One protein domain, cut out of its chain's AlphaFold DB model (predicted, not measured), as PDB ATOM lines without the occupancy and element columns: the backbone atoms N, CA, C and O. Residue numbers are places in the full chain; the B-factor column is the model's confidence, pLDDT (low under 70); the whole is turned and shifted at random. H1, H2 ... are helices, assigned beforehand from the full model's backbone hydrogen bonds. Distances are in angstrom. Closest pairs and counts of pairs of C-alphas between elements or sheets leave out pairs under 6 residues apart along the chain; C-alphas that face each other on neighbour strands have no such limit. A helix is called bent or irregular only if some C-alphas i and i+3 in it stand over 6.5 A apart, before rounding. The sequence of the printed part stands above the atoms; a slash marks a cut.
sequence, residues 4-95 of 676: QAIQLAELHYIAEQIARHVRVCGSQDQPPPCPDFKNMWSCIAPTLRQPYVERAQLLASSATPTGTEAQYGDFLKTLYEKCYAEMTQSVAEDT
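This is residues 4 to 95 of the 676 residues of the protein "KAP NTPase domain-containing protein" of Aspergillus bertholletiae (UniProt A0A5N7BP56). One long helix, H1, runs through the middle, and the four other helices pack on it from different sides: H3 crosses its first half, H2 touches it partway along, H4 runs the same way at a slant, and H5 sits by its last residues. After H1 the chain folds back through a long link to H2, while residues 43 to 48 and 61 to 68 stick out. The printed part has 92 residues with five named helices, in the order H1, H2, H3, H4, H5, and no named strand; the class is all helix. It is compact, with a radius of gyration of the C-alphas of 13.8 A, yet elongated, spanning 41 by 27 by 22 A.

H1, residues 4 to 25, is the hub, touching four other helices. H2, residues 37 to 43, touches residues 10 to 18 of H1 alone, at a steep tilt of 58 degrees, opposite ways; the closest C-alphas, of Ile 14 and Phe 37, are 5.6 A apart. H3, residues 46 to 62, touches residues 5 to 13 of H1 alone and is about perpendicular to it at 75 degrees, with the closest C-alphas, of Ala 9 and Tyr 52, 4.7 A apart. H3 is irregular, but only just: C-alphas 48 and 51 are 6.7 A apart. H4, residues 69 to 85, touches H1 at a steep tilt of 36 degrees, only just past shallow, the same way; the closest C-alphas, of Ala 19 and Glu 81, are 5.0 A apart. H5, residues 89 to 93, touches residues 20 to 24 of H1 alone, with the closest C-alphas, of Val 24 and Gln 89, 5.9 A apart. H4 and H5 are close but not clearly touching; their closest C-alphas, of Tyr 84 and Ala 92, are 7.1 A apart. H2 and H3 are apart, only just, at 8.2 A between their closest C-alphas, and H3 and H4 are apart too. Every O i to N i+4 pair is within hydrogen-bond range in H1, H4 and H5, against 11 of 13 in H3 and 1 of 3 in H2, where 4 of 4 O i to N i+3 pairs are.

H1 begins at C-alpha 4, (155.626, 150.533, 93.686), and is 31.8 A long from first to last C-alpha. H2 measures 9.9 A, H3 24.4 A and H4 24.3 A. H5 measures 6.2 A and ends at C-alpha 93, (177.243, 154.807, 114.539).

The C-alphas farthest apart, of Asp 29 and Thr 64, are 42.1 A from each other. The printed part has no cut. The link from H1 to H2, 11 residues, is long. Mean pLDDT of the printed part is 76.6; residues 26 to 31, 61 to 70 and 89 to 95 are under 70.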
ATOM      1  N   GLN A   4     154.531 151.489  93.803       75.50
ATOM      2  CA  GLN A   4     155.626 150.533  93.686       75.50
ATOM      3  C   GLN A   4     156.974 151.103  94.167       75.50
ATOM      4  O   GLN A   4     157.751 150.393  94.800       75.50
ATOM      5  N   ALA A   5     157.259 152.389  93.937       78.31
ATOM      6  CA  ALA A   5     158.516 153.010  94.371       78.31
ATOM      7  C   ALA A   5     158.578 153.182  95.896       78.31
ATOM      8  O   ALA A   5     159.650 153.071  96.486       78.31
ATOM      9  N   ILE A   6     157.431 153.413  96.542       81.94
ATOM     10  CA  ILE A   6     157.339 153.531  98.004       81.94
ATOM     11  C   ILE A   6     157.546 152.163  98.669       81.94
ATOM     12  O   ILE A   6     158.246 152.082  99.676       81.94
ATOM     13  N   GLN A   7     157.000 151.091  98.083       82.56
ATOM     14  CA  GLN A   7     157.221 149.717  98.555       82.56
ATOM     15  C   GLN A   7     158.691 149.291  98.417       82.56
ATOM     16  O   GLN A   7     159.264 148.725  99.343       82.56
ATOM     17  N   LEU A   8     159.347 149.623  97.300       86.25
ATOM     18  CA  LEU A   8     160.776 149.336  97.122       86.25
ATOM     19  C   LEU A   8     161.656 150.178  98.064       86.25
ATOM     20  O   LEU A   8     162.638 149.670  98.602       86.25
ATOM     21  N   ALA A   9     161.286 151.436  98.319       88.56
ATOM     22  CA  ALA A   9     161.973 152.295  99.284       88.56
ATOM     23  C   ALA A   9     161.899 151.747 100.721       88.56
ATOM     24  O   ALA A   9     162.889 151.805 101.450       88.56
ATOM     25  N   GLU A  10     160.761 151.161 101.108       90.12
ATOM     26  CA  GLU A  10     160.603 150.466 102.391       90.12
ATOM     27  C   GLU A  10     161.592 149.296 102.521       90.12
ATOM     28  O   GLU A  10     162.255 149.156 103.548       90.12
ATOM     29  N   LEU A  11     161.756 148.491 101.465       88.31
ATOM     30  CA  LEU A  11     162.714 147.379 101.455       88.31
ATOM     31  C   LEU A  11     164.166 147.859 101.582       88.31
ATOM     32  O   LEU A  11     164.949 147.247 102.307       88.31
ATOM     33  N   HIS A  12     164.516 148.970 100.926       89.69
ATOM     34  CA  HIS A  12     165.824 149.607 101.085       89.69
ATOM     35  C   HIS A  12     166.083 150.054 102.521       89.69
ATOM     36  O   HIS A  12     167.153 149.774 103.061       89.69
ATOM     37  N   TYR A  13     165.106 150.716 103.140       91.50
ATOM     38  CA  TYR A  13     165.206 151.162 104.525       91.50
ATOM     39  C   TYR A  13     165.418 149.985 105.475       91.50
ATOM     40  O   TYR A  13     166.371 149.978 106.251       91.50
ATOM     41  N   ILE A  14     164.580 148.952 105.375       88.31
ATOM     42  CA  ILE A  14     164.670 147.776 106.244       88.31
ATOM     43  C   ILE A  14     166.027 147.075 106.075       88.31
ATOM     44  O   ILE A  14     166.680 146.767 107.071       88.31
ATOM     45  N   ALA A  15     166.479 146.843 104.838       88.25
ATOM     46  CA  ALA A  15     167.743 146.156 104.576       88.25
ATOM     47  C   ALA A  15     168.961 146.939 105.100       88.25
ATOM     48  O   ALA A  15     169.861 146.347 105.698       88.25
ATOM     49  N   GLU A  16     168.967 148.263 104.927       90.25
ATOM     50  CA  GLU A  16     170.028 149.135 105.429       90.25
ATOM     51  C   GLU A  16     170.077 149.159 106.962       90.25
ATOM     52  O   GLU A  16     171.141 148.946 107.543       90.25
ATOM     53  N   GLN A  17     168.931 149.350 107.629       88.69
ATOM     54  CA  GLN A  17     168.889 149.400 109.094       88.69
ATOM     55  C   GLN A  17     169.260 148.056 109.739       88.69
ATOM     56  O   GLN A  17     169.923 148.040 110.775       88.69
ATOM     57  N   ILE A  18     168.914 146.923 109.114       85.75
ATOM     58  CA  ILE A  18     169.329 145.593 109.585       85.75
ATOM     59  C   ILE A  18     170.845 145.410 109.455       85.75
ATOM     60  O   ILE A  18     171.491 145.033 110.433       85.75
ATOM     61  N   ALA A  19     171.424 145.676 108.278       85.00
ATOM     62  CA  ALA A  19     172.867 145.521 108.051       85.00
ATOM     63  C   ALA A  19     173.682 146.379 109.030       85.00
ATOM     64  O   ALA A  19     174.708 145.957 109.568       85.00
ATOM     65  N   ARG A  20     173.159 147.566 109.319       81.38
ATOM     66  CA  ARG A  20     173.723 148.498 110.273       81.38
ATOM     67  C   ARG A  20     173.590 148.051 111.727       81.38
ATOM     68  O   ARG A  20     174.591 148.057 112.438       81.38
ATOM     69  N   HIS A  21     172.404 147.614 112.161       82.88
ATOM     70  CA  HIS A  21     172.184 147.057 113.505       82.88
ATOM     71  C   HIS A  21     173.127 145.882 113.772       82.88
ATOM     72  O   HIS A  21     173.753 145.804 114.824       82.88
ATOM     73  N   VAL A  22     173.304 145.002 112.783       83.00
ATOM     74  CA  VAL A  22     174.252 143.882 112.861       83.00
ATOM     75  C   VAL A  22     175.693 144.373 113.002       83.00
ATOM     76  O   VAL A  22     176.459 143.783 113.761       83.00
ATOM     77  N   ARG A  23     176.083 145.453 112.318       81.12
ATOM     78  CA  ARG A  23     177.443 145.999 112.412       81.12
ATOM     79  C   ARG A  23     177.721 146.683 113.752       81.12
ATOM     80  O   ARG A  23     178.810 146.501 114.288       81.12
ATOM     81  N   VAL A  24     176.758 147.441 114.273       77.44
ATOM     82  CA  VAL A  24     176.882 148.210 115.525       77.44
ATOM     83  C   VAL A  24     176.767 147.301 116.752       77.44
ATOM     84  O   VAL A  24     177.555 147.406 117.685       77.44
ATOM     85  N   CYS A  25     175.823 146.361 116.748       76.88
ATOM     86  CA  CYS A  25     175.573 145.484 117.893       76.88
ATOM     87  C   CYS A  25     176.303 144.134 117.816       76.88
ATOM     88  O   CYS A  25     176.392 143.435 118.822       76.88
ATOM     89  N   GLY A  26     176.828 143.740 116.651       64.88
ATOM     90  CA  GLY A  26     177.443 142.423 116.436       64.88
ATOM     91  C   GLY A  26     178.767 142.184 117.169       64.88
ATOM     92  O   GLY A  26     179.215 141.042 117.233       64.88
ATOM     93  N   SER A  27     179.390 143.226 117.725       62.66
ATOM     94  CA  SER A  27     180.606 143.142 118.546       62.66
ATOM     95  C   SER A  27     180.333 142.953 120.049       62.66
ATOM     96  O   SER A  27     181.282 142.834 120.821       62.66
ATOM     97  N   GLN A  28     179.064 142.906 120.478       67.94
ATOM     98  CA  GLN A  28     178.673 142.713 121.880       67.94
ATOM     99  C   GLN A  28     178.446 141.226 122.216       67.94
ATOM    100  O   GLN A  28     177.834 140.497 121.438       67.94
ATOM    101  N   ASP A  29     178.864 140.784 123.412       59.97
ATOM    102  CA  ASP A  29     178.694 139.395 123.898       59.97
ATOM    103  C   ASP A  29     177.213 138.960 124.022       59.97
ATOM    104  O   ASP A  29     176.905 137.766 124.016       59.97
ATOM    105  N   GLN A  30     176.282 139.920 124.110       63.94
ATOM    106  CA  GLN A  30     174.832 139.713 124.000       63.94
ATOM    107  C   GLN A  30     174.198 140.846 123.172       63.94
ATOM    108  O   GLN A  30     173.881 141.895 123.734       63.94
ATOM    109  N   PRO A  31     174.000 140.674 121.853       66.38
ATOM    110  CA  PRO A  31     173.416 141.720 121.023       66.38
ATOM    111  C   PRO A  31     171.920 141.912 121.338       66.38
ATOM    112  O   PRO A  31     171.190 140.920 121.463       66.38
ATOM    113  N   PRO A  32     171.422 143.161 121.433       74.44
ATOM    114  CA  PRO A  32     169.996 143.431 121.573       74.44
ATOM    115  C   PRO A  32     169.198 142.895 120.370       74.44
ATOM    116  O   PRO A  32     169.707 142.882 119.238       74.44
ATOM    117  N   PRO A  33     167.938 142.463 120.583       74.56
ATOM    118  CA  PRO A  33     167.084 141.986 119.502       74.56
ATOM    119  C   PRO A  33     166.911 143.075 118.438       74.56
ATOM    120  O   PRO A  33     166.737 144.247 118.766       74.56
ATOM    121  N   CYS A  34     166.966 142.677 117.164       75.81
ATOM    122  CA  CYS A  34     166.799 143.590 116.036       75.81
ATOM    123  C   CYS A  34     165.443 144.317 116.136       75.81
ATOM    124  O   CYS A  34     164.414 143.634 116.221       75.81
ATOM    125  N   PRO A  35     165.416 145.662 116.113       80.81
ATOM    126  CA  PRO A  35     164.177 146.430 116.091       80.81
ATOM    127  C   PRO A  35     163.303 146.085 114.879       80.81
ATOM    128  O   PRO A  35     163.798 145.689 113.821       80.81
ATOM    129  N   ASP A  36     161.988 146.264 115.022       81.31
ATOM    130  CA  ASP A  36     161.041 146.086 113.919       81.31
ATOM    131  C   ASP A  36     161.023 147.325 113.010       81.31
ATOM    132  O   ASP A  36     160.143 148.191 113.082       81.31
ATOM    133  N   PHE A  37     162.024 147.399 112.132       85.00
ATOM    134  CA  PHE A  37     162.199 148.502 111.187       85.00
ATOM    135  C   PHE A  37     161.021 148.659 110.216       85.00
ATOM    136  O   PHE A  37     160.785 149.752 109.701       85.00
ATOM    137  N   LYS A  38     160.224 147.606 109.999       81.69
ATOM    138  CA  LYS A  38     159.042 147.683 109.137       81.69
ATOM    139  C   LYS A  38     157.969 148.586 109.739       81.69
ATOM    140  O   LYS A  38     157.411 149.436 109.049       81.69
ATOM    141  N   ASN A  39     157.708 148.450 111.036       78.94
ATOM    142  CA  ASN A  39     156.759 149.325 111.724       78.94
ATOM    143  C   ASN A  39     157.298 150.757 111.855       78.94
ATOM    144  O   ASN A  39     156.538 151.715 111.696       78.94
ATOM    145  N   MET A  40     158.612 150.915 112.042       80.81
ATOM    146  CA  MET A  40     159.263 152.227 112.111       80.81
ATOM    147  C   MET A  40     159.174 153.005 110.796       80.81
ATOM    148  O   MET A  40     158.958 154.214 110.838       80.81
ATOM    149  N   TRP A  41     159.231 152.336 109.634       82.12
ATOM    150  CA  TRP A  41     159.059 152.986 108.329       82.12
ATOM    151  C   TRP A  41     157.803 153.861 108.277       82.12
ATOM    152  O   TRP A  41     157.863 155.001 107.811       82.12
ATOM    153  N   SER A  42     156.688 153.378 108.841       77.81
ATOM    154  CA  SER A  42     155.406 154.090 108.873       77.81
ATOM    155  C   SER A  42     155.428 155.391 109.697       77.81
ATOM    156  O   SER A  42     154.656 156.306 109.397       77.81
ATOM    157  N   CYS A  43     156.357 155.514 110.648       74.12
ATOM    158  CA  CYS A  43     156.540 156.672 111.528       74.12
ATOM    159  C   CYS A  43     157.552 157.702 110.993       74.12
ATOM    160  O   CYS A  43     157.558 158.838 111.453       74.12
ATOM    161  N   ILE A  44     158.375 157.340 110.002       77.62
ATOM    162  CA  ILE A  44     159.411 158.225 109.441       77.62
ATOM    163  C   ILE A  44     158.795 159.364 108.622       77.62
ATOM    164  O   ILE A  44     157.909 159.138 107.794       77.62
ATOM    165  N   ALA A  45     159.302 160.585 108.807       76.69
ATOM    166  CA  ALA A  45     158.869 161.758 108.053       76.69
ATOM    167  C   ALA A  45     159.071 161.576 106.528       76.69
ATOM    168  O   ALA A  45     160.086 161.019 106.108       76.69
ATOM    169  N   PRO A  46     158.163 162.078 105.665       75.56
ATOM    170  CA  PRO A  46     158.272 161.918 104.210       75.56
ATOM    171  C   PRO A  46     159.599 162.400 103.605       75.56
ATOM    172  O   PRO A  46     160.099 161.780 102.671       75.56
ATOM    173  N   THR A  47     160.195 163.455 104.165       73.69
ATOM    174  CA  THR A  47     161.501 163.999 103.755       73.69
ATOM    175  C   THR A  47     162.641 163.000 103.949       73.69
ATOM    176  O   THR A  47     163.518 162.893 103.101       73.69
ATOM    177  N   LEU A  48     162.595 162.197 105.016       78.12
ATOM    178  CA  LEU A  48     163.591 161.163 105.311       78.12
ATOM    179  C   LEU A  48     163.374 159.876 104.498       78.12
ATOM    180  O   LEU A  48     164.286 159.063 104.372       78.12
ATOM    181  N   ARG A  49     162.183 159.688 103.911       84.31
ATOM    182  CA  ARG A  49     161.901 158.577 102.983       84.31
ATOM    183  C   ARG A  49     162.407 158.859 101.569       84.31
ATOM    184  O   ARG A  49     162.643 157.921 100.810       84.31
ATOM    185  N   GLN A  50     162.578 160.132 101.212       83.56
ATOM    186  CA  GLN A  50     162.910 160.565  99.857       83.56
ATOM    187  C   GLN A  50     164.234 159.987  99.312       83.56
ATOM    188  O   GLN A  50     164.208 159.470  98.195       83.56
ATOM    189  N   PRO A  51     165.340 159.909 100.083       85.62
ATOM    190  CA  PRO A  51     166.573 159.271  99.611       85.62
ATOM    191  C   PRO A  51     166.399 157.782  99.268       85.62
ATOM    192  O   PRO A  51     167.010 157.270  98.333       85.62
ATOM    193  N   TYR A  52     165.539 157.068 100.001       88.69
ATOM    194  CA  TYR A  52     165.237 155.658  99.733       88.69
ATOM    195  C   TYR A  52     164.394 155.487  98.465       88.69
ATOM    196  O   TYR A  52     164.606 154.540  97.707       88.69
ATOM    197  N   VAL A  53     163.483 156.428  98.202       85.94
ATOM    198  CA  VAL A  53     162.697 156.479  96.960       85.94
ATOM    199  C   VAL A  53     163.599 156.759  95.757       85.94
ATOM    200  O   VAL A  53     163.477 156.083  94.737       85.94
ATOM    201  N   GLU A  54     164.545 157.691  95.876       85.38
ATOM    202  CA  GLU A  54     165.515 157.999  94.818       85.38
ATOM    203  C   GLU A  54     166.434 156.805  94.521       85.38
ATOM    204  O   GLU A  54     166.633 156.448  93.359       85.38
ATOM    205  N   ARG A  55     166.921 156.103  95.553       86.06
ATOM    206  CA  ARG A  55     167.711 154.868  95.387       86.06
ATOM    207  C   ARG A  55     166.919 153.758  94.696       86.06
ATOM    208  O   ARG A  55     167.444 153.120  93.782       86.06
ATOM    209  N   ALA A  56     165.657 153.562  95.081       84.75
ATOM    210  CA  ALA A  56     164.779 152.588  94.437       84.75
ATOM    211  C   ALA A  56     164.558 152.918  92.947       84.75
ATOM    212  O   ALA A  56     164.604 152.028  92.099       84.75
ATOM    213  N   GLN A  57     164.390 154.201  92.605       83.25
ATOM    214  CA  GLN A  57     164.240 154.669  91.220       83.25
ATOM    215  C   GLN A  57     165.537 154.547  90.399       83.25
ATOM    216  O   GLN A  57     165.501 154.179  89.221       83.25
ATOM    217  N   LEU A  58     166.698 154.797  91.009       80.62
ATOM    218  CA  LEU A  58     168.007 154.611  90.373       80.62
ATOM    219  C   LEU A  58     168.295 153.135  90.070       80.62
ATOM    220  O   LEU A  58     168.806 152.802  89.001       80.62
ATOM    221  N   LEU A  59     167.922 152.223  90.966       74.25
ATOM    222  CA  LEU A  59     168.083 150.787  90.725       74.25
ATOM    223  C   LEU A  59     167.064 150.246  89.720       74.25
ATOM    224  O   LEU A  59     167.403 149.379  88.916       74.25
ATOM    225  N   ALA A  60     165.853 150.806  89.691       70.56
ATOM    226  CA  ALA A  60     164.859 150.492  88.669       70.56
ATOM    227  C   ALA A  60     165.270 150.969  87.261       70.56
ATOM    228  O   ALA A  60     164.865 150.361  86.272       70.56
ATOM    229  N   SER A  61     166.080 152.032  87.153       69.19
ATOM    230  CA  SER A  61     166.570 152.553  85.865       69.19
ATOM    231  C   SER A  61     167.865 151.895  85.369       69.19
ATOM    232  O   SER A  61     168.166 151.978  84.178       69.19
ATOM    233  N   SER A  62     168.611 151.206  86.241       63.47
ATOM    234  CA  SER A  62     169.928 150.624  85.929       63.47
ATOM    235  C   SER A  62     169.948 149.099  85.730       63.47
ATOM    236  O   SER A  62     170.957 148.575  85.258       63.47
ATOM    237  N   ALA A  63     168.856 148.374  86.008       51.16
ATOM    238  CA  ALA A  63     168.789 146.913  85.866       51.16
ATOM    239  C   ALA A  63     167.506 146.417  85.167       51.16
ATOM    240  O   ALA A  63     166.429 146.989  85.309       51.16
ATOM    241  N   THR A  64     167.609 145.304  84.428       50.66
ATOM    242  CA  THR A  64     166.431 144.546  83.963       50.66
ATOM    243  C   THR A  64     165.739 143.884  85.165       50.66
ATOM    244  O   THR A  64     166.429 143.476  86.099       50.66
ATOM    245  N   PRO A  65     164.396 143.765  85.184       52.12
ATOM    246  CA  PRO A  65     163.654 143.337  86.366       52.12
ATOM    247  C   PRO A  65     163.852 141.838  86.598       52.12
ATOM    248  O   PRO A  65     163.117 141.000  86.075       52.12
ATOM    249  N   THR A  66     164.868 141.473  87.371       45.28
ATOM    250  CA  THR A  66     165.051 140.095  87.819       45.28
ATOM    251  C   THR A  66     164.342 139.900  89.149       45.28
ATOM    252  O   THR A  66     164.879 140.230  90.202       45.28
ATOM    253  N   GLY A  67     163.148 139.312  89.079       59.56
ATOM    254  CA  GLY A  67     162.610 138.525  90.181       59.56
ATOM    255  C   GLY A  67     161.426 139.100  90.942       59.56
ATOM    256  O   GLY A  67     161.173 140.299  90.971       59.56
ATOM    257  N   THR A  68     160.691 138.192  91.583       62.28
ATOM    258  CA  THR A  68     159.666 138.489  92.594       62.28
ATOM    259  C   THR A  68     160.233 139.359  93.721       62.28
ATOM    260  O   THR A  68     161.411 139.237  94.031       62.28
ATOM    261  N   GLU A  69     159.393 140.140  94.406       61.75
ATOM    262  CA  GLU A  69     159.752 141.037  95.528       61.75
ATOM    263  C   GLU A  69     160.705 140.407  96.573       61.75
ATOM    264  O   GLU A  69     161.627 141.061  97.056       61.75
ATOM    265  N   ALA A  70     160.576 139.099  96.834       62.53
ATOM    266  CA  ALA A  70     161.486 138.337  97.697       62.53
ATOM    267  C   ALA A  70     162.946 138.289  97.189       62.53
ATOM    268  O   ALA A  70     163.875 138.454  97.972       62.53
ATOM    269  N   GLN A  71     163.159 138.126  95.880       74.25
ATOM    270  CA  GLN A  71     164.495 138.084  95.265       74.25
ATOM    271  C   GLN A  71     165.168 139.464  95.287       74.25
ATOM    272  O   GLN A  71     166.387 139.558  95.415       74.25
ATOM    273  N   TYR A  72     164.372 140.535  95.210       81.62
ATOM    274  CA  TYR A  72     164.857 141.907  95.336       81.62
ATOM    275  C   TYR A  72     165.277 142.234  96.779       81.62
ATOM    276  O   TYR A  72     166.347 142.800  96.996       81.62
ATOM    277  N   GLY A  73     164.491 141.804  97.773       79.00
ATOM    278  CA  GLY A  73     164.856 141.930  99.188       79.00
ATOM    279  C   GLY A  73     166.166 141.211  99.537       79.00
ATOM    280  O   GLY A  73     167.026 141.792 100.201       79.00
ATOM    281  N   ASP A  74     166.366 139.989  99.032       79.50
ATOM    282  CA  ASP A  74     167.605 139.218  99.238       79.50
ATOM    283  C   ASP A  74     168.831 139.887  98.591       79.50
ATOM    284  O   ASP A  74     169.931 139.899  99.159       79.50
ATOM    285  N   PHE A  75     168.642 140.496  97.416       85.12
ATOM    286  CA  PHE A  75     169.673 141.292  96.752       85.12
ATOM    287  C   PHE A  75     170.079 142.508  97.595       85.12
ATOM    288  O   PHE A  75     171.271 142.708  97.840       85.12
ATOM    289  N   LEU A  76     169.108 143.287  98.085       86.94
ATOM    290  CA  LEU A  76     169.371 144.465  98.917       86.94
ATOM    291  C   LEU A  76     170.061 144.104 100.225       86.94
ATOM    292  O   LEU A  76     171.018 144.770 100.617       86.94
ATOM    293  N   LYS A  77     169.623 143.021 100.870       85.69
ATOM    294  CA  LYS A  77     170.274 142.503 102.070       85.69
ATOM    295  C   LYS A  77     171.754 142.214 101.812       85.69
ATOM    296  O   LYS A  77     172.608 142.726 102.526       85.69
ATOM    297  N   THR A  78     172.062 141.486 100.736       85.06
ATOM    298  CA  THR A  78     173.449 141.162 100.357       85.06
ATOM    299  C   THR A  78     174.274 142.414 100.041       85.06
ATOM    300  O   THR A  78     175.467 142.472 100.346       85.06
ATOM    301  N   LEU A  79     173.659 143.418  99.408       85.50
ATOM    302  CA  LEU A  79     174.309 144.679  99.058       85.50
ATOM    303  C   LEU A  79     174.693 145.472 100.314       85.50
ATOM    304  O   LEU A  79     175.862 145.813 100.485       85.50
ATOM    305  N   TYR A  80     173.736 145.729 101.208       88.81
ATOM    306  CA  TYR A  80     173.979 146.524 102.411       88.81
ATOM    307  C   TYR A  80     174.860 145.798 103.430       88.81
ATOM    308  O   TYR A  80     175.707 146.438 104.048       88.81
ATOM    309  N   GLU A  81     174.751 144.472 103.558       85.94
ATOM    310  CA  GLU A  81     175.676 143.684 104.384       85.94
ATOM    311  C   GLU A  81     177.132 143.861 103.930       85.94
ATOM    312  O   GLU A  81     178.009 144.049 104.771       85.94
ATOM    313  N   LYS A  82     177.403 143.878 102.616       85.75
ATOM    314  CA  LYS A  82     178.751 144.158 102.090       85.75
ATOM    315  C   LYS A  82     179.195 145.591 102.374       85.75
ATOM    316  O   LYS A  82     180.298 145.782 102.879       85.75
ATOM    317  N   CYS A  83     178.336 146.577 102.111       82.69
ATOM    318  CA  CYS A  83     178.657 147.989 102.343       82.69
ATOM    319  C   CYS A  83     179.021 148.265 103.810       82.69
ATOM    320  O   CYS A  83     180.022 148.919 104.086       82.69
ATOM    321  N   TYR A  84     178.244 147.734 104.758       82.88
ATOM    322  CA  TYR A  84     178.487 147.949 106.188       82.88
ATOM    323  C   TYR A  84     179.588 147.038 106.759       82.88
ATOM    324  O   TYR A  84     180.200 147.386 107.769       82.88
ATOM    325  N   ALA A  85     179.910 145.907 106.115       77.25
ATOM    326  CA  ALA A  85     181.058 145.078 106.497       77.25
ATOM    327  C   ALA A  85     182.407 145.788 106.267       77.25
ATOM    328  O   ALA A  85     183.351 145.555 107.029       77.25
ATOM    329  N   GLU A  86     182.487 146.666 105.262       73.69
ATOM    330  CA  GLU A  86     183.682 147.452 104.921       73.69
ATOM    331  C   GLU A  86     183.844 148.727 105.780       73.69
ATOM    332  O   GLU A  86     184.929 149.306 105.820       73.69
ATOM    333  N   MET A  87     182.811 149.139 106.525       78.75
ATOM    334  CA  MET A  87     182.823 150.342 107.374       78.75
ATOM    335  C   MET A  87     183.298 150.067 108.809       78.75
ATOM    336  O   MET A  87     183.050 148.997 109.375       78.75
ATOM    337  N   THR A  88     183.960 151.044 109.440       75.38
ATOM    338  CA  THR A  88     184.292 150.993 110.876       75.38
ATOM    339  C   THR A  88     183.046 151.223 111.738       75.38
ATOM    340  O   THR A  88     182.080 151.842 111.297       75.38
ATOM    341  N   GLN A  89     183.060 150.727 112.981       64.88
ATOM    342  CA  GLN A  89     181.916 150.830 113.897       64.88
ATOM    343  C   GLN A  89     181.505 152.290 114.161       64.88
ATOM    344  O   GLN A  89     180.319 152.586 114.122       64.88
ATOM    345  N   SER A  90     182.466 153.213 114.298       64.44
ATOM    346  CA  SER A  90     182.189 154.646 114.495       64.44
ATOM    347  C   SER A  90     181.446 155.282 113.312       64.44
ATOM    348  O   SER A  90     180.490 156.020 113.505       64.44
ATOM    349  N   VAL A  91     181.817 154.933 112.075       67.56
ATOM    350  CA  VAL A  91     181.156 155.437 110.853       67.56
ATOM    351  C   VAL A  91     179.742 154.860 110.716       67.56
ATOM    352  O   VAL A  91     178.820 155.527 110.246       67.56
ATOM    353  N   ALA A  92     179.553 153.615 111.159       60.22
ATOM    354  CA  ALA A  92     178.240 152.991 111.239       60.22
ATOM    355  C   ALA A  92     177.389 153.530 112.404       60.22
ATOM    356  O   ALA A  92     176.177 153.360 112.364       60.22
ATOM    357  N   GLU A  93     177.964 154.175 113.421       59.88
ATOM    358  CA  GLU A  93     177.243 154.807 114.539       59.88
ATOM    359  C   GLU A  93     176.838 156.254 114.204       59.88
ATOM    360  O   GLU A  93     175.682 156.610 114.413       59.88
ATOM    361  N   ASP A  94     177.698 157.028 113.535       57.25
ATOM    362  CA  ASP A  94     177.444 158.435 113.151       57.25
ATOM    363  C   ASP A  94     176.248 158.639 112.200       57.25
ATOM    364  O   ASP A  94     175.776 159.751 111.979       57.25
ATOM    365  N   THR A  95     175.720 157.563 111.624       55.50
ATOM    366  CA  THR A  95     174.563 157.605 110.725       55.50
ATOM    367  C   THR A  95     173.207 157.522 111.467       55.50
ATOM    368  O   THR A  95     172.170 157.406 110.812       55.50
TER     369      THR A  95